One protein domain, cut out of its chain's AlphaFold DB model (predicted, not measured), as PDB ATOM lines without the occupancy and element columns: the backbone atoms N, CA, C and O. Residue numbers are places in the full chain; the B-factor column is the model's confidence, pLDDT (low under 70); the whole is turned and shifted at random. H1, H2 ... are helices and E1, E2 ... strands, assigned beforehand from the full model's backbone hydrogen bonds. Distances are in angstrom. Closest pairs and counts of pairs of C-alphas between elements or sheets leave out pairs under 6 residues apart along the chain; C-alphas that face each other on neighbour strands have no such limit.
ATOM      1  N   VAL A  22      -0.425   8.290  53.223       72.94
ATOM      2  CA  VAL A  22       0.747   8.251  54.110       72.94
ATOM      3  C   VAL A  22       0.682   7.048  55.056       72.94
ATOM      4  O   VAL A  22       1.641   6.285  55.143       72.94
ATOM      5  N   ASN A  23      -0.467   6.789  55.691       72.81
ATOM      6  CA  ASN A  23      -0.643   5.623  56.573       72.81
ATOM      7  C   ASN A  23      -0.518   4.294  55.810       72.81
ATOM      8  O   ASN A  23      -0.030   3.301  56.354       72.81
ATOM      9  N   ARG A  24      -0.927   4.260  54.533       74.06
ATOM     10  CA  ARG A  24      -0.765   3.077  53.668       74.06
ATOM     11  C   ARG A  24       0.699   2.826  53.327       74.06
ATOM     12  O   ARG A  24       1.147   1.680  53.381       74.06
ATOM     13  N   MET A  25       1.434   3.888  53.005       76.81
ATOM     14  CA  MET A  25       2.876   3.807  52.792       76.81
ATOM     15  C   MET A  25       3.590   3.362  54.062       76.81
ATOM     16  O   MET A  25       4.425   2.465  54.006       76.81
ATOM     17  N   TYR A  26       3.192   3.891  55.216       75.94
ATOM     18  CA  TYR A  26       3.719   3.461  56.503       75.94
ATOM     19  C   TYR A  26       3.490   1.967  56.762       75.94
ATOM     20  O   TYR A  26       4.430   1.254  57.116       75.94
ATOM     21  N   TRP A  27       2.275   1.457  56.541       78.00
ATOM     22  CA  TRP A  27       2.003   0.024  56.669       78.00
ATOM     23  C   TRP A  27       2.873  -0.813  55.721       78.00
ATOM     24  O   TRP A  27       3.428  -1.829  56.136       78.00
ATOM     25  N   MET A  28       3.065  -0.380  54.471       78.88
ATOM     26  CA  MET A  28       3.955  -1.078  53.534       78.88
ATOM     27  C   MET A  28       5.393  -1.129  54.075       78.88
ATOM     28  O   MET A  28       6.002  -2.196  54.140       78.88
ATOM     29  N   LEU A  29       5.902   0.006  54.547       78.81
ATOM     30  CA  LEU A  29       7.279   0.145  55.016       78.81
ATOM     31  C   LEU A  29       7.561  -0.546  56.351       78.81
ATOM     32  O   LEU A  29       8.713  -0.853  56.624       78.81
ATOM     33  N   THR A  30       6.542  -0.775  57.182       76.69
ATOM     34  CA  THR A  30       6.715  -1.360  58.523       76.69
ATOM     35  C   THR A  30       6.227  -2.797  58.634       76.69
ATOM     36  O   THR A  30       6.848  -3.594  59.330       76.69
ATOM     37  N   ALA A  31       5.134  -3.148  57.955       77.19
ATOM     38  CA  ALA A  31       4.515  -4.466  58.058       77.19
ATOM     39  C   ALA A  31       4.863  -5.388  56.883       77.19
ATOM     40  O   ALA A  31       4.924  -6.600  57.068       77.19
ATOM     41  N   GLN A  32       5.080  -4.846  55.679       75.75
ATOM     42  CA  GLN A  32       5.428  -5.656  54.499       75.75
ATOM     43  C   GLN A  32       6.936  -5.722  54.257       75.75
ATOM     44  O   GLN A  32       7.427  -6.720  53.736       75.75
ATOM     45  N   CYS A  33       7.679  -4.691  54.657       77.88
ATOM     46  CA  CYS A  33       9.125  -4.639  54.509       77.88
ATOM     47  C   CYS A  33       9.815  -4.415  55.860       77.88
ATOM     48  O   CYS A  33      10.214  -3.302  56.188       77.88
ATOM     49  N   ALA A  34       9.980  -5.487  56.638       76.56
ATOM     50  CA  ALA A  34      10.523  -5.434  58.002       76.56
ATOM     51  C   ALA A  34      11.899  -4.743  58.114       76.56
ATOM     52  O   ALA A  34      12.217  -4.159  59.150       76.56
ATOM     53  N   ASP A  35      12.699  -4.785  57.047       86.56
ATOM     54  CA  ASP A  35      14.042  -4.208  57.011       86.56
ATOM     55  C   ASP A  35      14.106  -2.858  56.279       86.56
ATOM     56  O   ASP A  35      15.143  -2.198  56.297       86.56
ATOM     57  N   CYS A  36      13.008  -2.387  55.671       84.50
ATOM     58  CA  CYS A  36      13.033  -1.156  54.876       84.50
ATOM     59  C   CYS A  36      13.457   0.061  55.692       84.50
ATOM     60  O   CYS A  36      14.057   0.961  55.123       84.50
ATOM     61  N   LEU A  37      13.221   0.106  57.000       84.06
ATOM     62  CA  LEU A  37      13.615   1.248  57.831       84.06
ATOM     63  C   LEU A  37      14.988   1.090  58.503       84.06
ATOM     64  O   LEU A  37      15.421   2.010  59.186       84.06
ATOM     65  N   LYS A  38      15.681  -0.039  58.316       86.75
ATOM     66  CA  LYS A  38      17.010  -0.257  58.898       86.75
ATOM     67  C   LYS A  38      18.095   0.392  58.046       86.75
ATOM     68  O   LYS A  38      18.093   0.243  56.825       86.75
ATOM     69  N   ASP A  39      19.047   1.063  58.686       82.75
ATOM     70  CA  ASP A  39      20.125   1.778  57.991       82.75
ATOM     71  C   ASP A  39      21.070   0.846  57.213       82.75
ATOM     72  O   ASP A  39      21.610   1.242  56.182       82.75
ATOM     73  N   ASP A  40      21.229  -0.401  57.659       86.56
ATOM     74  CA  ASP A  40      22.082  -1.428  57.048       86.56
ATOM     75  C   ASP A  40      21.387  -2.248  55.948       86.56
ATOM     76  O   ASP A  40      22.026  -3.068  55.285       86.56
ATOM     77  N   TYR A  41      20.091  -2.031  55.709       86.50
ATOM     78  CA  TYR A  41      19.383  -2.706  54.626       86.50
ATOM     79  C   TYR A  41      19.681  -2.047  53.282       86.50
ATOM     80  O   TYR A  41      19.334  -0.882  53.056       86.50
ATOM     81  N   PHE A  42      20.241  -2.825  52.358       86.94
ATOM     82  CA  PHE A  42      20.523  -2.412  50.986       86.94
ATOM     83  C   PHE A  42      19.458  -2.967  50.031       86.94
ATOM     84  O   PHE A  42      19.439  -4.170  49.766       86.94
ATOM     85  N   PRO A  43      18.563  -2.124  49.488       84.56
ATOM     86  CA  PRO A  43      17.530  -2.595  48.579       84.56
ATOM     87  C   PRO A  43      18.128  -3.020  47.231       84.56
ATOM     88  O   PRO A  43      18.872  -2.272  46.600       84.56
ATOM     89  N   HIS A  44      17.737  -4.198  46.742       86.62
ATOM     90  CA  HIS A  44      18.103  -4.678  45.401       86.62
ATOM     91  C   HIS A  44      17.342  -3.968  44.267       86.62
ATOM     92  O   HIS A  44      17.701  -4.104  43.098       86.62
ATOM     93  N   ALA A  45      16.279  -3.232  44.599       86.38
ATOM     94  CA  ALA A  45      15.474  -2.458  43.664       86.38
ATOM     95  C   ALA A  45      14.909  -1.214  44.354       86.38
ATOM     96  O   ALA A  45      14.621  -1.236  45.550       86.38
ATOM     97  N   LYS A  46      14.719  -0.144  43.581       88.50
ATOM     98  CA  LYS A  46      14.070   1.077  44.056       88.50
ATOM     99  C   LYS A  46      12.549   0.967  43.964       88.50
ATOM    100  O   LYS A  46      12.018   0.333  43.052       88.50
ATOM    101  N   ILE A  47      11.862   1.615  44.896       86.00
ATOM    102  CA  ILE A  47      10.406   1.668  44.982       86.00
ATOM    103  C   ILE A  47       9.889   2.814  44.107       86.00
ATOM    104  O   ILE A  47      10.336   3.952  44.228       86.00
ATOM    105  N   THR A  48       8.910   2.499  43.264       84.81
ATOM    106  CA  THR A  48       8.036   3.464  42.591       84.81
ATOM    107  C   THR A  48       6.624   3.214  43.103       84.81
ATOM    108  O   THR A  48       6.138   2.081  43.049       84.81
ATOM    109  N   VAL A  49       5.959   4.246  43.610       80.12
ATOM    110  CA  VAL A  49       4.591   4.134  44.117       80.12
ATOM    111  C   VAL A  49       3.628   4.175  42.941       80.12
ATOM    112  O   VAL A  49       3.522   5.183  42.244       80.12
ATOM    113  N   MET A  50       2.916   3.071  42.710       77.19
ATOM    114  CA  MET A  50       1.883   3.019  41.682       77.19
ATOM    115  C   MET A  50       0.516   3.376  42.262       77.19
ATOM    116  O   MET A  50       0.050   2.743  43.209       77.19
ATOM    117  N   VAL A  51      -0.134   4.364  41.660       72.31
ATOM    118  CA  VAL A  51      -1.457   4.841  42.046       72.31
ATOM    119  C   VAL A  51      -2.480   4.347  41.036       72.31
ATOM    120  O   VAL A  51      -2.334   4.514  39.821       72.31
ATOM    121  N   GLU A  52      -3.536   3.741  41.564       67.38
ATOM    122  CA  GLU A  52      -4.703   3.314  40.808       67.38
ATOM    123  C   GLU A  52      -5.932   4.027  41.343       67.38
ATOM    124  O   GLU A  52      -6.274   3.902  42.520       67.38
ATOM    125  N   ALA A  53      -6.614   4.749  40.461       64.19
ATOM    126  CA  ALA A  53      -7.872   5.399  40.772       64.19
ATOM    127  C   ALA A  53      -8.927   5.010  39.730       64.19
ATOM    128  O   ALA A  53      -8.632   4.783  38.556       64.19
ATOM    129  N   SER A  54     -10.166   4.856  40.192       64.56
ATOM    130  CA  SER A  54     -11.279   4.297  39.426       64.56
ATOM    131  C   SER A  54     -12.543   5.104  39.698       64.56
ATOM    132  O   SER A  54     -12.855   5.364  40.859       64.56
ATOM    133  N   CYS A  55     -13.307   5.431  38.648       61.75
ATOM    134  CA  CYS A  55     -14.662   5.974  38.808       61.75
ATOM    135  C   CYS A  55     -15.640   4.914  39.361       61.75
ATOM    136  O   CYS A  55     -16.620   5.249  40.023       61.75
ATOM    137  N   LYS A  56     -15.350   3.618  39.154       59.66
ATOM    138  CA  LYS A  56     -16.113   2.491  39.712       59.66
ATOM    139  C   LYS A  56     -15.520   2.111  41.060       59.66
ATOM    140  O   LYS A  56     -14.441   1.520  41.128       59.66
ATOM    141  N   MET A  57     -16.202   2.475  42.132       60.44
ATOM    142  CA  MET A  57     -15.647   2.454  43.479       60.44
ATOM    143  C   MET A  57     -16.636   1.769  44.437       60.44
ATOM    144  O   MET A  57     -17.837   2.009  44.376       60.44
ATOM    145  N   GLY A  58     -16.132   0.882  45.305       56.84
ATOM    146  CA  GLY A  58     -16.917   0.252  46.379       56.84
ATOM    147  C   GLY A  58     -17.287   1.232  47.508       56.84
ATOM    148  O   GLY A  58     -17.107   2.438  47.377       56.84
ATOM    149  N   ARG A  59     -17.778   0.733  48.654       52.53
ATOM    150  CA  ARG A  59     -18.210   1.549  49.816       52.53
ATOM    151  C   ARG A  59     -17.043   2.230  50.575       52.53
ATOM    152  O   ARG A  59     -16.807   1.889  51.725       52.53
ATOM    153  N   GLY A  60     -16.295   3.153  49.967       59.97
ATOM    154  CA  GLY A  60     -15.210   3.879  50.651       59.97
ATOM    155  C   GLY A  60     -15.131   5.344  50.236       59.97
ATOM    156  O   GLY A  60     -14.859   5.630  49.070       59.97
ATOM    157  N   CYS A  61     -15.357   6.267  51.177       56.22
ATOM    158  CA  CYS A  61     -15.487   7.689  50.863       56.22
ATOM    159  C   CYS A  61     -14.169   8.404  50.594       56.22
ATOM    160  O   CYS A  61     -14.124   9.233  49.690       56.22
ATOM    161  N   GLY A  62     -13.075   8.053  51.271       54.44
ATOM    162  CA  GLY A  62     -11.814   8.753  51.014       54.44
ATOM    163  C   GLY A  62     -11.160   8.429  49.655       54.44
ATOM    164  O   GLY A  62     -10.335   9.177  49.144       54.44
ATOM    165  N   LYS A  63     -11.557   7.327  49.008       55.91
ATOM    166  CA  LYS A  63     -11.128   7.008  47.635       55.91
ATOM    167  C   LYS A  63     -11.911   7.810  46.591       55.91
ATOM    168  O   LYS A  63     -11.375   8.155  45.544       55.91
ATOM    169  N   LEU A  64     -13.174   8.120  46.896       53.25
ATOM    170  CA  LEU A  64     -13.995   9.053  46.126       53.25
ATOM    171  C   LEU A  64     -13.559  10.501  46.379       53.25
ATOM    172  O   LEU A  64     -13.568  11.287  45.441       53.25
ATOM    173  N   SER A  65     -13.116  10.854  47.592       50.38
ATOM    174  CA  SER A  65     -12.652  12.213  47.910       50.38
ATOM    175  C   SER A  65     -11.376  12.603  47.164       50.38
ATOM    176  O   SER A  65     -11.288  13.738  46.707       50.38
ATOM    177  N   PHE A  66     -10.470  11.649  46.913       52.09
ATOM    178  CA  PHE A  66      -9.318  11.838  46.019       52.09
ATOM    179  C   PHE A  66      -9.734  12.250  44.594       52.09
ATOM    180  O   PHE A  66      -8.980  12.868  43.851       52.09
ATOM    181  N   CYS A  67     -10.960  11.913  44.203       53.47
ATOM    182  CA  CYS A  67     -11.519  12.311  42.925       53.47
ATOM    183  C   CYS A  67     -12.412  13.574  43.055       53.47
ATOM    184  O   CYS A  67     -12.816  14.176  42.064       53.47
ATOM    185  N   ALA A  68     -12.842  13.960  44.257       51.66
ATOM    186  CA  ALA A  68     -14.019  14.815  44.440       51.66
ATOM    187  C   ALA A  68     -13.705  16.277  44.752       51.66
ATOM    188  O   ALA A  68     -14.630  17.008  45.115       51.66
ATOM    189  N   HIS A  69     -12.464  16.745  44.647       54.78
ATOM    190  CA  HIS A  69     -12.188  18.164  44.869       54.78
ATOM    191  C   HIS A  69     -12.518  18.985  43.612       54.78
ATOM    192  O   HIS A  69     -11.644  19.464  42.904       54.78
ATOM    193  N   ASP A  70     -13.815  19.109  43.335       46.78
ATOM    194  CA  ASP A  70     -14.388  19.912  42.258       46.78
ATOM    195  C   ASP A  70     -14.872  21.232  42.876       46.78
ATOM    196  O   ASP A  70     -15.964  21.325  43.439       46.78
ATOM    197  N   GLY A  71     -13.972  22.213  42.924       51.75
ATOM    198  CA  GLY A  71     -14.238  23.556  43.431       51.75
ATOM    199  C   GLY A  71     -13.849  24.604  42.388       51.75
ATOM    200  O   GLY A  71     -13.039  24.307  41.507       51.75
ATOM    201  N   PRO A  72     -14.389  25.833  42.465       41.41
ATOM    202  CA  PRO A  72     -13.994  26.919  41.573       41.41
ATOM    203  C   PRO A  72     -12.495  27.205  41.760       41.41
ATOM    204  O   PRO A  72     -12.088  27.794  42.755       41.41
ATOM    205  N   GLY A  73     -11.676  26.710  40.829       50.56
ATOM    206  CA  GLY A  73     -10.209  26.750  40.896       50.56
ATOM    207  C   GLY A  73      -9.518  25.400  40.668       50.56
ATOM    208  O   GLY A  73      -8.339  25.386  40.337       50.56
ATOM    209  N   ALA A  74     -10.228  24.271  40.762       52.25
ATOM    210  CA  ALA A  74      -9.663  22.939  40.532       52.25
ATOM    211  C   ALA A  74      -9.647  22.573  39.034       52.25
ATOM    212  O   ALA A  74     -10.265  21.604  38.595       52.25
ATOM    213  N   GLN A  75      -8.948  23.361  38.217       51.69
ATOM    214  CA  GLN A  75      -8.721  23.043  36.805       51.69
ATOM    215  C   GLN A  75      -7.596  22.004  36.657       51.69
ATOM    216  O   GLN A  75      -6.545  22.299  36.108       51.69
ATOM    217  N   GLY A  76      -7.805  20.768  37.125       59.91
ATOM    218  CA  GLY A  76      -6.882  19.676  36.807       59.91
ATOM    219  C   GLY A  76      -6.825  18.566  37.842       59.91
ATOM    220  O   GLY A  76      -6.025  18.623  38.771       59.91
ATOM    221  N   GLY A  77      -7.579  17.481  37.626       62.53
ATOM    222  CA  GLY A  77      -7.458  16.272  38.454       62.53
ATOM    223  C   GLY A  77      -6.013  15.753  38.536       62.53
ATOM    224  O   GLY A  77      -5.582  15.271  39.578       62.53
ATOM    225  N   VAL A  78      -5.224  15.939  37.470       68.88
ATOM    226  CA  VAL A  78      -3.791  15.603  37.452       68.88
ATOM    227  C   VAL A  78      -2.991  16.423  38.471       68.88
ATOM    228  O   VAL A  78      -2.203  15.838  39.206       68.88
ATOM    229  N   GLU A  79      -3.202  17.740  38.546       71.06
ATOM    230  CA  GLU A  79      -2.501  18.627  39.487       71.06
ATOM    231  C   GLU A  79      -2.879  18.309  40.935       71.06
ATOM    232  O   GLU A  79      -2.013  18.199  41.799       71.06
ATOM    233  N   TYR A  80      -4.164  18.065  41.192       69.88
ATOM    234  CA  TYR A  80      -4.635  17.659  42.513       69.88
ATOM    235  C   TYR A  80      -3.971  16.359  42.992       69.88
ATOM    236  O   TYR A  80      -3.422  16.304  44.094       69.88
ATOM    237  N   MET A  81      -3.964  15.321  42.148       72.75
ATOM    238  CA  MET A  81      -3.271  14.069  42.458       72.75
ATOM    239  C   MET A  81      -1.777  14.302  42.673       72.75
ATOM    240  O   MET A  81      -1.209  13.754  43.613       72.75
ATOM    241  N   TRP A  82      -1.144  15.110  41.820       75.88
ATOM    242  CA  TRP A  82       0.276  15.415  41.941       75.88
ATOM    243  C   TRP A  82       0.607  16.089  43.274       75.88
ATOM    244  O   TRP A  82       1.564  15.692  43.937       75.88
ATOM    245  N   ASN A  83      -0.224  17.034  43.716       76.56
ATOM    246  CA  ASN A  83      -0.062  17.709  45.001       76.56
ATOM    247  C   ASN A  83      -0.183  16.733  46.176       76.56
ATOM    248  O   ASN A  83       0.632  16.793  47.091       76.56
ATOM    249  N   ILE A  84      -1.131  15.787  46.139       75.50
ATOM    250  CA  ILE A  84      -1.244  14.779  47.205       75.50
ATOM    251  C   ILE A  84      -0.036  13.841  47.226       75.50
ATOM    252  O   ILE A  84       0.474  13.530  48.299       75.50
ATOM    253  N   LEU A  85       0.420  13.372  46.065       80.62
ATOM    254  CA  LEU A  85       1.573  12.470  45.997       80.62
ATOM    255  C   LEU A  85       2.856  13.165  46.447       80.62
ATOM    256  O   LEU A  85       3.638  12.571  47.183       80.62
ATOM    257  N   THR A  86       3.027  14.431  46.075       81.69
ATOM    258  CA  THR A  86       4.157  15.254  46.518       81.69
ATOM    259  C   THR A  86       4.101  15.509  48.023       81.69
ATOM    260  O   THR A  86       5.120  15.402  48.698       81.69
ATOM    261  N   GLU A  87       2.920  15.795  48.575       81.69
ATOM    262  CA  GLU A  87       2.760  15.991  50.018       81.69
ATOM    263  C   GLU A  87       2.995  14.694  50.799       81.69
ATOM    264  O   GLU A  87       3.645  14.705  51.840       81.69
ATOM    265  N   MET A  88       2.546  13.552  50.274       81.94
ATOM    266  CA  MET A  88       2.870  12.247  50.846       81.94
ATOM    267  C   MET A  88       4.383  12.008  50.868       81.94
ATOM    268  O   MET A  88       4.909  11.593  51.899       81.94
ATOM    269  N   ASP A  89       5.075  12.278  49.756       86.19
ATOM    270  CA  ASP A  89       6.534  12.148  49.653       86.19
ATOM    271  C   ASP A  89       7.246  13.014  50.694       86.19
ATOM    272  O   ASP A  89       8.142  12.541  51.399       86.19
ATOM    273  N   ARG A  90       6.792  14.269  50.825       86.56
ATOM    274  CA  ARG A  90       7.301  15.241  51.794       86.56
ATOM    275  C   ARG A  90       7.127  14.730  53.219       86.56
ATOM    276  O   ARG A  90       8.108  14.677  53.955       86.56
ATOM    277  N   ILE A  91       5.909  14.331  53.596       83.00
ATOM    278  CA  ILE A  91       5.602  13.839  54.945       83.00
ATOM    279  C   ILE A  91       6.426  12.593  55.257       83.00
ATOM    280  O   ILE A  91       6.970  12.487  56.346       83.00
ATOM    281  N   MET A  92       6.585  11.660  54.314       81.19
ATOM    282  CA  MET A  92       7.365  10.438  54.548       81.19
ATOM    283  C   MET A  92       8.813  10.713  54.974       81.19
ATOM    284  O   MET A  92       9.372   9.926  55.742       81.19
ATOM    285  N   GLN A  93       9.384  11.811  54.487       84.25
ATOM    286  CA  GLN A  93      10.766  12.240  54.708       84.25
ATOM    287  C   GLN A  93      10.917  13.280  55.823       84.25
ATOM    288  O   GLN A  93      12.038  13.709  56.113       84.25
ATOM    289  N   ASP A  94       9.807  13.719  56.414       79.50
ATOM    290  CA  ASP A  94       9.798  14.760  57.429       79.50
ATOM    291  C   ASP A  94      10.445  14.237  58.732       79.50
ATOM    292  O   ASP A  94      10.047  13.192  59.242       79.50
ATOM    293  N   PRO A  95      11.452  14.915  59.310       70.38
ATOM    294  CA  PRO A  95      12.085  14.463  60.552       70.38
ATOM    295  C   PRO A  95      11.172  14.509  61.789       70.38
ATOM    296  O   PRO A  95      11.502  13.900  62.806       70.38
ATOM    297  N   VAL A  96      10.082  15.279  61.732       71.94
ATOM    298  CA  VAL A  96       9.136  15.516  62.831       71.94
ATOM    299  C   VAL A  96       7.878  14.669  62.656       71.94
ATOM    300  O   VAL A  96       7.384  14.093  63.623       71.94
ATOM    301  N   GLU A  97       7.366  14.595  61.429       69.69
ATOM    302  CA  GLU A  97       6.092  13.930  61.108       69.69
ATOM    303  C   GLU A  97       6.275  12.594  60.375       69.69
ATOM    304  O   GLU A  97       5.369  11.757  60.349       69.69
ATOM    305  N   GLY A  98       7.443  12.398  59.770       69.00
ATOM    306  CA  GLY A  98       7.746  11.298  58.872       69.00
ATOM    307  C   GLY A  98       8.331  10.074  59.549       69.00
ATOM    308  O   GLY A  98       8.567  10.009  60.755       69.00
ATOM    309  N   TYR A  99       8.550   9.050  58.727       74.62
ATOM    310  CA  TYR A  99       8.906   7.708  59.199       74.62
ATOM    311  C   TYR A  99      10.279   7.246  58.724       74.62
ATOM    312  O   TYR A  99      10.723   6.158  59.092       74.62
ATOM    313  N   MET A 100      10.946   8.036  57.884       82.25
ATOM    314  CA  MET A 100      12.294   7.752  57.420       82.25
ATOM    315  C   MET A 100      13.070   9.042  57.191       82.25
ATOM    316  O   MET A 100      12.507  10.079  56.855       82.25
ATOM    317  N   THR A 101      14.389   8.969  57.338       85.88
ATOM    318  CA  THR A 101      15.260  10.098  57.010       85.88
ATOM    319  C   THR A 101      15.280  10.339  55.494       85.88
ATOM    320  O   THR A 101      15.097   9.392  54.722       85.88
ATOM    321  N   PRO A 102      15.603  11.560  55.028       87.81
ATOM    322  CA  PRO A 102      15.785  11.828  53.599       87.81
ATOM    323  C   PRO A 102      16.821  10.907  52.934       87.81
ATOM    324  O   PRO A 102      16.634  10.452  51.808       87.81
ATOM    325  N   ALA A 103      17.898  10.561  53.652       88.62
ATOM    326  CA  ALA A 103      18.910   9.623  53.165       88.62
ATOM    327  C   ALA A 103      18.333   8.211  52.971       88.62
ATOM    328  O   ALA A 103      18.606   7.554  51.964       88.62
ATOM    329  N   ARG A 104      17.496   7.758  53.910       88.50
ATOM    330  CA  ARG A 104      16.829   6.459  53.820       88.50
ATOM    331  C   ARG A 104      15.794   6.426  52.701       88.50
ATOM    332  O   ARG A 104      15.726   5.447  51.961       88.50
ATOM    333  N   HIS A 105      15.058   7.516  52.525       89.50
ATOM    334  CA  HIS A 105      14.145   7.673  51.403       89.50
ATOM    335  C   HIS A 105      14.872   7.581  50.062       89.50
ATOM    336  O   HIS A 105      14.525   6.740  49.233       89.50
ATOM    337  N   ALA A 106      15.954   8.343  49.889       90.38
ATOM    338  CA  ALA A 106      16.783   8.287  48.688       90.38
ATOM    339  C   ALA A 106      17.375   6.886  48.446       90.38
ATOM    340  O   ALA A 106      17.556   6.472  47.298       90.38
ATOM    341  N   ALA A 107      17.659   6.118  49.504       90.00
ATOM    342  CA  ALA A 107      18.113   4.735  49.398       90.00
ATOM    343  C   ALA A 107      17.010   3.774  48.918       90.00
ATOM    344  O   ALA A 107      17.321   2.856  48.160       90.00
ATOM    345  N   LEU A 108      15.745   3.998  49.275       89.19
ATOM    346  CA  LEU A 108      14.629   3.103  48.958       89.19
ATOM    347  C   LEU A 108      13.879   3.463  47.672       89.19
ATOM    348  O   LEU A 108      13.504   2.559  46.932       89.19
ATOM    349  N   PHE A 109      13.649   4.744  47.397       89.62
ATOM    350  CA  PHE A 109      12.743   5.202  46.340       89.62
ATOM    351  C   PHE A 109      13.479   5.589  45.061       89.62
ATOM    352  O   PHE A 109      14.659   5.945  45.072       89.62
ATOM    353  N   ASN A 110      12.784   5.457  43.933       89.12
ATOM    354  CA  ASN A 110      13.305   5.831  42.627       89.12
ATOM    355  C   ASN A 110      13.175   7.355  42.446       89.12
ATOM    356  O   ASN A 110      12.045   7.836  42.372       89.12
ATOM    357  N   PRO A 111      14.283   8.115  42.348       86.25
ATOM    358  CA  PRO A 111      14.219   9.569  42.222       86.25
ATOM    359  C   PRO A 111      13.714  10.030  40.847       86.25
ATOM    360  O   PRO A 111      13.136  11.107  40.745       86.25
ATOM    361  N   ASP A 112      13.897   9.220  39.801       85.81
ATOM    362  CA  ASP A 112      13.516   9.586  38.433       85.81
ATOM    363  C   ASP A 112      12.025   9.340  38.179       85.81
ATOM    364  O   ASP A 112      11.378  10.037  37.401       85.81
ATOM    365  N   THR A 113      11.474   8.311  38.827       84.38
ATOM    366  CA  THR A 113      10.067   7.907  38.692       84.38
ATOM    367  C   THR A 113       9.492   7.513  40.056       84.38
ATOM    368  O   THR A 113       9.237   6.330  40.303       84.38
ATOM    369  N   PRO A 114       9.289   8.478  40.971       83.06
ATOM    370  CA  PRO A 114       8.779   8.192  42.314       83.06
ATOM    371  C   PRO A 114       7.324   7.710  42.279       83.06
ATOM    372  O   PRO A 114       6.934   6.849  43.068       83.06
ATOM    373  N   PHE A 115       6.548   8.191  41.300       83.38
ATOM    374  CA  PHE A 115       5.139   7.863  41.117       83.38
ATOM    375  C   PHE A 115       4.866   7.312  39.719       83.38
ATOM    376  O   PHE A 115       5.338   7.849  38.719       83.38
ATOM    377  N   ALA A 116       4.050   6.266  39.652       78.81
ATOM    378  CA  ALA A 116       3.463   5.757  38.420       78.81
ATOM    379  C   ALA A 116       1.938   5.790  38.543       78.81
ATOM    380  O   ALA A 116       1.388   5.410  39.570       78.81
ATOM    381  N   VAL A 117       1.234   6.209  37.498       73.00
ATOM    382  CA  VAL A 117      -0.236   6.241  37.497       73.00
ATOM    383  C   VAL A 117      -0.728   5.244  36.464       73.00
ATOM    384  O   VAL A 117      -0.428   5.373  35.280       73.00
ATOM    385  N   HIS A 118      -1.442   4.219  36.923       69.00
ATOM    386  CA  HIS A 118      -1.794   3.062  36.094       69.00
ATOM    387  C   HIS A 118      -3.164   3.180  35.418       69.00
ATOM    388  O   HIS A 118      -3.402   2.534  34.401       69.00
ATOM    389  N   ASP A 119      -4.056   4.035  35.923       68.06
ATOM    390  CA  ASP A 119      -5.316   4.360  35.250       68.06
ATOM    391  C   ASP A 119      -5.693   5.828  35.504       68.06
ATOM    392  O   ASP A 119      -5.734   6.279  36.647       68.06
ATOM    393  N   PHE A 120      -5.954   6.577  34.427       68.38
ATOM    394  CA  PHE A 120      -6.393   7.980  34.450       68.38
ATOM    395  C   PHE A 120      -7.896   8.134  34.185       68.38
ATOM    396  O   PHE A 120      -8.378   9.255  34.067       68.38
ATOM    397  N   LYS A 121      -8.676   7.052  34.071       69.81
ATOM    398  CA  LYS A 121     -10.119   7.169  33.788       69.81
ATOM    399  C   LYS A 121     -10.857   8.035  34.804       69.81
ATOM    400  O   LYS A 121     -11.704   8.831  34.420       69.81
ATOM    401  N   TRP A 122     -10.458   7.959  36.070       69.44
ATOM    402  CA  TRP A 122     -10.981   8.794  37.149       69.44
ATOM    403  C   TRP A 122     -10.820  10.303  36.913       69.44
ATOM    404  O   TRP A 122     -11.702  11.060  37.299       69.44
ATOM    405  N   SER A 123      -9.764  10.772  36.233       68.94
ATOM    406  CA  SER A 123      -9.602  12.209  35.968       68.94
ATOM    407  C   SER A 123     -10.635  12.728  34.968       68.94
ATOM    408  O   SER A 123     -10.947  13.913  34.957       68.94
ATOM    409  N   ARG A 124     -11.225  11.843  34.156       74.06
ATOM    410  CA  ARG A 124     -12.273  12.179  33.181       74.06
ATOM    411  C   ARG A 124     -13.595  12.504  33.869       74.06
ATOM    412  O   ARG A 124     -14.307  13.392  33.409       74.06
ATOM    413  N   CYS A 125     -13.864  11.842  34.997       71.81
ATOM    414  CA  CYS A 125     -15.007  12.106  35.869       71.81
ATOM    415  C   CYS A 125     -15.035  13.563  36.394       71.81
ATOM    416  O   CYS A 125     -16.117  14.087  36.651       71.81
ATOM    417  N   PHE A 126     -13.878  14.232  36.521       68.81
ATOM    418  CA  PHE A 126     -13.780  15.606  37.047       68.81
ATOM    419  C   PHE A 126     -14.300  16.683  36.108       68.81
ATOM    420  O   PHE A 126     -14.701  17.743  36.566       68.81
ATOM    421  N   TYR A 127     -14.269  16.460  34.796       72.00
ATOM    422  CA  TYR A 127     -14.608  17.511  33.832       72.00
ATOM    423  C   TYR A 127     -16.123  17.774  33.732       72.00
ATOM    424  O   TYR A 127     -16.572  18.530  32.870       72.00
ATOM    425  N   GLY A 128     -16.915  17.168  34.622       71.62
ATOM    426  CA  GLY A 128     -18.349  17.375  34.740       71.62
ATOM    427  C   GLY A 128     -19.187  16.434  33.875       71.62
ATOM    428  O   GLY A 128     -18.703  15.763  32.960       71.62
ATOM    429  N   GLU A 129     -20.484  16.399  34.189       74.62
ATOM    430  CA  GLU A 129     -21.463  15.501  33.563       74.62
ATOM    431  C   GLU A 129     -21.604  15.697  32.060       74.62
ATOM    432  O   GLU A 129     -21.631  14.725  31.307       74.62
ATOM    433  N   SER A 130     -21.623  16.946  31.604       78.75
ATOM    434  CA  SER A 130     -21.685  17.253  30.178       78.75
ATOM    435  C   SER A 130     -20.475  16.699  29.422       78.75
ATOM    436  O   SER A 130     -20.643  16.091  28.366       78.75
ATOM    437  N   PHE A 131     -19.267  16.859  29.972       79.88
ATOM    438  CA  PHE A 131     -18.038  16.398  29.336       79.88
ATOM    439  C   PHE A 131     -17.992  14.876  29.263       79.88
ATOM    440  O   PHE A 131     -17.839  14.323  28.172       79.88
ATOM    441  N   TYR A 132     -18.155  14.178  30.392       76.31
ATOM    442  CA  TYR A 132     -17.965  12.729  30.398       76.31
ATOM    443  C   TYR A 132     -19.034  12.006  29.568       76.31
ATOM    444  O   TYR A 132     -18.708  11.046  28.870       76.31
ATOM    445  N   ARG A 133     -20.281  12.508  29.555       81.44
ATOM    446  CA  ARG A 133     -21.351  11.957  28.709       81.44
ATOM    447  C   ARG A 133     -21.079  12.185  27.232       81.44
ATOM    448  O   ARG A 133     -21.288  11.276  26.435       81.44
ATOM    449  N   SER A 134     -20.567  13.363  26.862       83.56
ATOM    450  CA  SER A 134     -20.212  13.663  25.466       83.56
ATOM    451  C   SER A 134     -19.112  12.742  24.926       83.56
ATOM    452  O   SER A 134     -19.065  12.464  23.730       83.56
ATOM    453  N   MET A 135     -18.265  12.231  25.819       81.50
ATOM    454  CA  MET A 135     -17.150  11.344  25.505       81.50
ATOM    455  C   MET A 135     -17.477   9.849  25.690       81.50
ATOM    456  O   MET A 135     -16.604   9.016  25.451       81.50
ATOM    457  N   GLY A 136     -18.702   9.497  26.105       80.88
ATOM    458  CA  GLY A 136     -19.128   8.104  26.303       80.88
ATOM    459  C   GLY A 136     -18.478   7.407  27.503       80.88
ATOM    460  O   GLY A 136     -18.189   6.213  27.442       80.88
ATOM    461  N   TYR A 137     -18.183   8.144  28.575       78.00
ATOM    462  CA  TYR A 137     -17.608   7.579  29.799       78.00
ATOM    463  C   TYR A 137     -18.699   7.186  30.807       78.00
ATOM    464  O   TYR A 137     -18.883   7.838  31.834       78.00
ATOM    465  N   ASP A 138     -19.409   6.091  30.522       75.38
ATOM    466  CA  ASP A 138     -20.521   5.573  31.347       75.38
ATOM    467  C   ASP A 138     -20.086   5.170  32.772       75.38
ATOM    468  O   ASP A 138     -20.884   5.052  33.699       75.38
ATOM    469  N   ASP A 139     -18.787   4.948  32.989       73.56
ATOM    470  CA  ASP A 139     -18.227   4.675  34.310       73.56
ATOM    471  C   ASP A 139     -18.256   5.885  35.256       73.56
ATOM    472  O   ASP A 139     -18.032   5.714  36.456       73.56
ATOM    473  N   CYS A 140     -18.578   7.070  34.735       76.12
ATOM    474  CA  CYS A 140     -18.698   8.321  35.473       76.12
ATOM    475  C   CYS A 140     -20.126   8.614  35.978       76.12
ATOM    476  O   CYS A 140     -20.314   9.564  36.738       76.12
ATOM    477  N   ASP A 141     -21.136   7.824  35.601       75.25
ATOM    478  CA  ASP A 141     -22.552   8.175  35.806       75.25
ATOM    479  C   ASP A 141     -22.939   8.414  37.272       75.25
ATOM    480  O   ASP A 141     -23.659   9.359  37.595       75.25
ATOM    481  N   SER A 142     -22.440   7.586  38.191       75.00
ATOM    482  CA  SER A 142     -22.723   7.720  39.628       75.00
ATOM    483  C   SER A 142     -21.689   8.562  40.375       75.00
ATOM    484  O   SER A 142     -21.811   8.762  41.585       75.00
ATOM    485  N   TYR A 143     -20.655   9.028  39.675       74.88
ATOM    486  CA  TYR A 143     -19.461   9.598  40.276       74.88
ATOM    487  C   TYR A 143     -19.778  10.832  41.133       74.88
ATOM    488  O   TYR A 143     -19.520  10.836  42.337       74.88
ATOM    489  N   ASN A 144     -20.419  11.841  40.535       72.06
ATOM    490  CA  ASN A 144     -20.722  13.110  41.203       72.06
ATOM    491  C   ASN A 144     -21.669  12.932  42.396       72.06
ATOM    492  O   ASN A 144     -21.490  13.569  43.435       72.06
ATOM    493  N   THR A 145     -22.648  12.032  42.281       75.06
ATOM    494  CA  THR A 145     -23.581  11.716  43.369       75.06
ATOM    495  C   THR A 145     -22.866  11.049  44.542       75.06
ATOM    496  O   THR A 145     -23.035  11.466  45.686       75.06
ATOM    497  N   MET A 146     -22.033  10.038  44.278       73.56
ATOM    498  CA  MET A 146     -21.281   9.335  45.322       73.56
ATOM    499  C   MET A 146     -20.236  10.242  45.981       73.56
ATOM    500  O   MET A 146     -20.117  10.250  47.206       73.56
ATOM    501  N   ALA A 147     -19.532  11.043  45.183       70.62
ATOM    502  CA  ALA A 147     -18.626  12.081  45.654       70.62
ATOM    503  C   ALA A 147     -19.348  13.083  46.569       70.62
ATOM    504  O   ALA A 147     -18.872  13.366  47.667       70.62
ATOM    505  N   GLY A 148     -20.530  13.560  46.164       65.69
ATOM    506  CA  GLY A 148     -21.373  14.449  46.965       65.69
ATOM    507  C   GLY A 148     -21.749  13.852  48.322       65.69
ATOM    508  O   GLY A 148     -21.540  14.501  49.343       65.69
ATOM    509  N   ILE A 149     -22.210  12.597  48.354       70.44
ATOM    510  CA  ILE A 149     -22.511  11.880  49.607       70.44
ATOM    511  C   ILE A 149     -21.280  11.837  50.521       70.44
ATOM    512  O   ILE A 149     -21.395  12.042  51.727       70.44
ATOM    513  N   CYS A 150     -20.097  11.598  49.963       64.44
ATOM    514  CA  CYS A 150     -18.870  11.518  50.746       64.44
ATOM    515  C   CYS A 150     -18.389  12.856  51.308       64.44
ATOM    516  O   CYS A 150     -17.774  12.847  52.363       64.44
ATOM    517  N   ARG A 151     -18.699  13.994  50.673       60.03
ATOM    518  CA  ARG A 151     -18.397  15.330  51.230       60.03
ATOM    519  C   ARG A 151     -19.287  15.700  52.421       60.03
ATOM    520  O   ARG A 151     -18.974  16.634  53.146       60.03
ATOM    521  N   THR A 152     -20.424  15.021  52.580       62.09
ATOM    522  CA  THR A 152     -21.386  15.281  53.668       62.09
ATOM    523  C   THR A 152     -21.161  14.424  54.914       62.09
ATOM    524  O   THR A 152     -21.901  14.573  55.884       62.09
ATOM    525  N   LYS A 153     -20.186  13.513  54.873       54.69
ATOM    526  CA  LYS A 153     -19.781  12.653  55.988       54.69
ATOM    527  C   LYS A 153     -18.450  13.124  56.542       54.69
ATOM    528  O   LYS A 153     -18.290  13.000  57.771       54.69
TER     529      LYS A 153
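Overview. This is residues 22 to 153 of the 153 residues of an uncharacterized protein of Perkinsus olseni (UniProt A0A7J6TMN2). The core of this elongated domain is one long helix, H3, beside a short ribbon of two parallel strands, E1 and E2, with H1 near the last residues of H3. At one end of the long axis lie H4 and the unnamed stretch 33 to 48; towards the other end is a group of short helices, in which H2 packs on H7 while H5 and H6 lie nearby. The printed part has 132 residues, with seven named helices and two named strands in the order H1 E1 H2 H3 H4 E2 H5 H6 H7, and is mostly helix. It is only just loose, close to compact, with a radius of gyration of the C-alphas of 17.4 A and spans of 54 by 30 by 27 A.

Along the chain. Find C-alpha 22 at (0.747, 8.251, 54.110); from there H1 runs through residues 22 to 32, 14.7 A long. E1 is residues 49 to 52, 9.9 A, and H2 is residues 61 to 65. Look next at C-alpha 77 at (-7.458, 16.272, 38.454), where H3 begins; it runs to residue 92, 22.6 A on. H4 takes residues 102 to 108, 9.9 A, and E2 residues 115 to 119, 12.5 A. H5 is residues 121 to 125, H6 residues 129 to 134, and H7 residues 143 to 151, 12.4 A, ending at C-alpha 151, (-18.397, 15.330, 51.230).

Arrangement. Start at E1 and E2, parallel neighbours at 20 degrees, where N 51 and O 116 are 2.8 A apart and N 116 and O 49 2.9 A, within hydrogen-bond range. With H2, H3 and H4 between them they make a strand-helix-strand unit, two parallel neighbour strands joined through helices. The closest C-alphas of H3 and E2, those of Leu 85 and Phe 115, are 7.6 A apart. H1 and H3 only just touch, with 3 pairs of C-alphas within 8 A, made by residues 88 to 92 of H3 alone; the closest are Val 22 and Met 88, 5.6 A. H3 and H4 are close but not clearly touching, Met 92 to His 105 at 8.0 A between C-alphas. H2 touches H7, closest at the C-alphas of Cys 61 and Cys 150, 5.1 A. H5 is close to H6 but not clearly touching, with the C-alphas of Cys 125 and Tyr 132 6.3 A apart. Every O i to N i+4 pair is within hydrogen-bond range in H1, H2, H3, H4, H6 and H7; H5 has 0 of 1, but 2 of 2 O i to N i+3 pairs.

Size, cuts and confidence. The two C-alphas farthest apart are those of Asp 40 and Ser 134, 54.9 A. The printed part has no cut, and the links H1 to E1 and H2 to H3 are long. The mean pLDDT of the printed part is 73.6; look for values under 70 in 42 residues, among them 52 to 78 and 150 to 153.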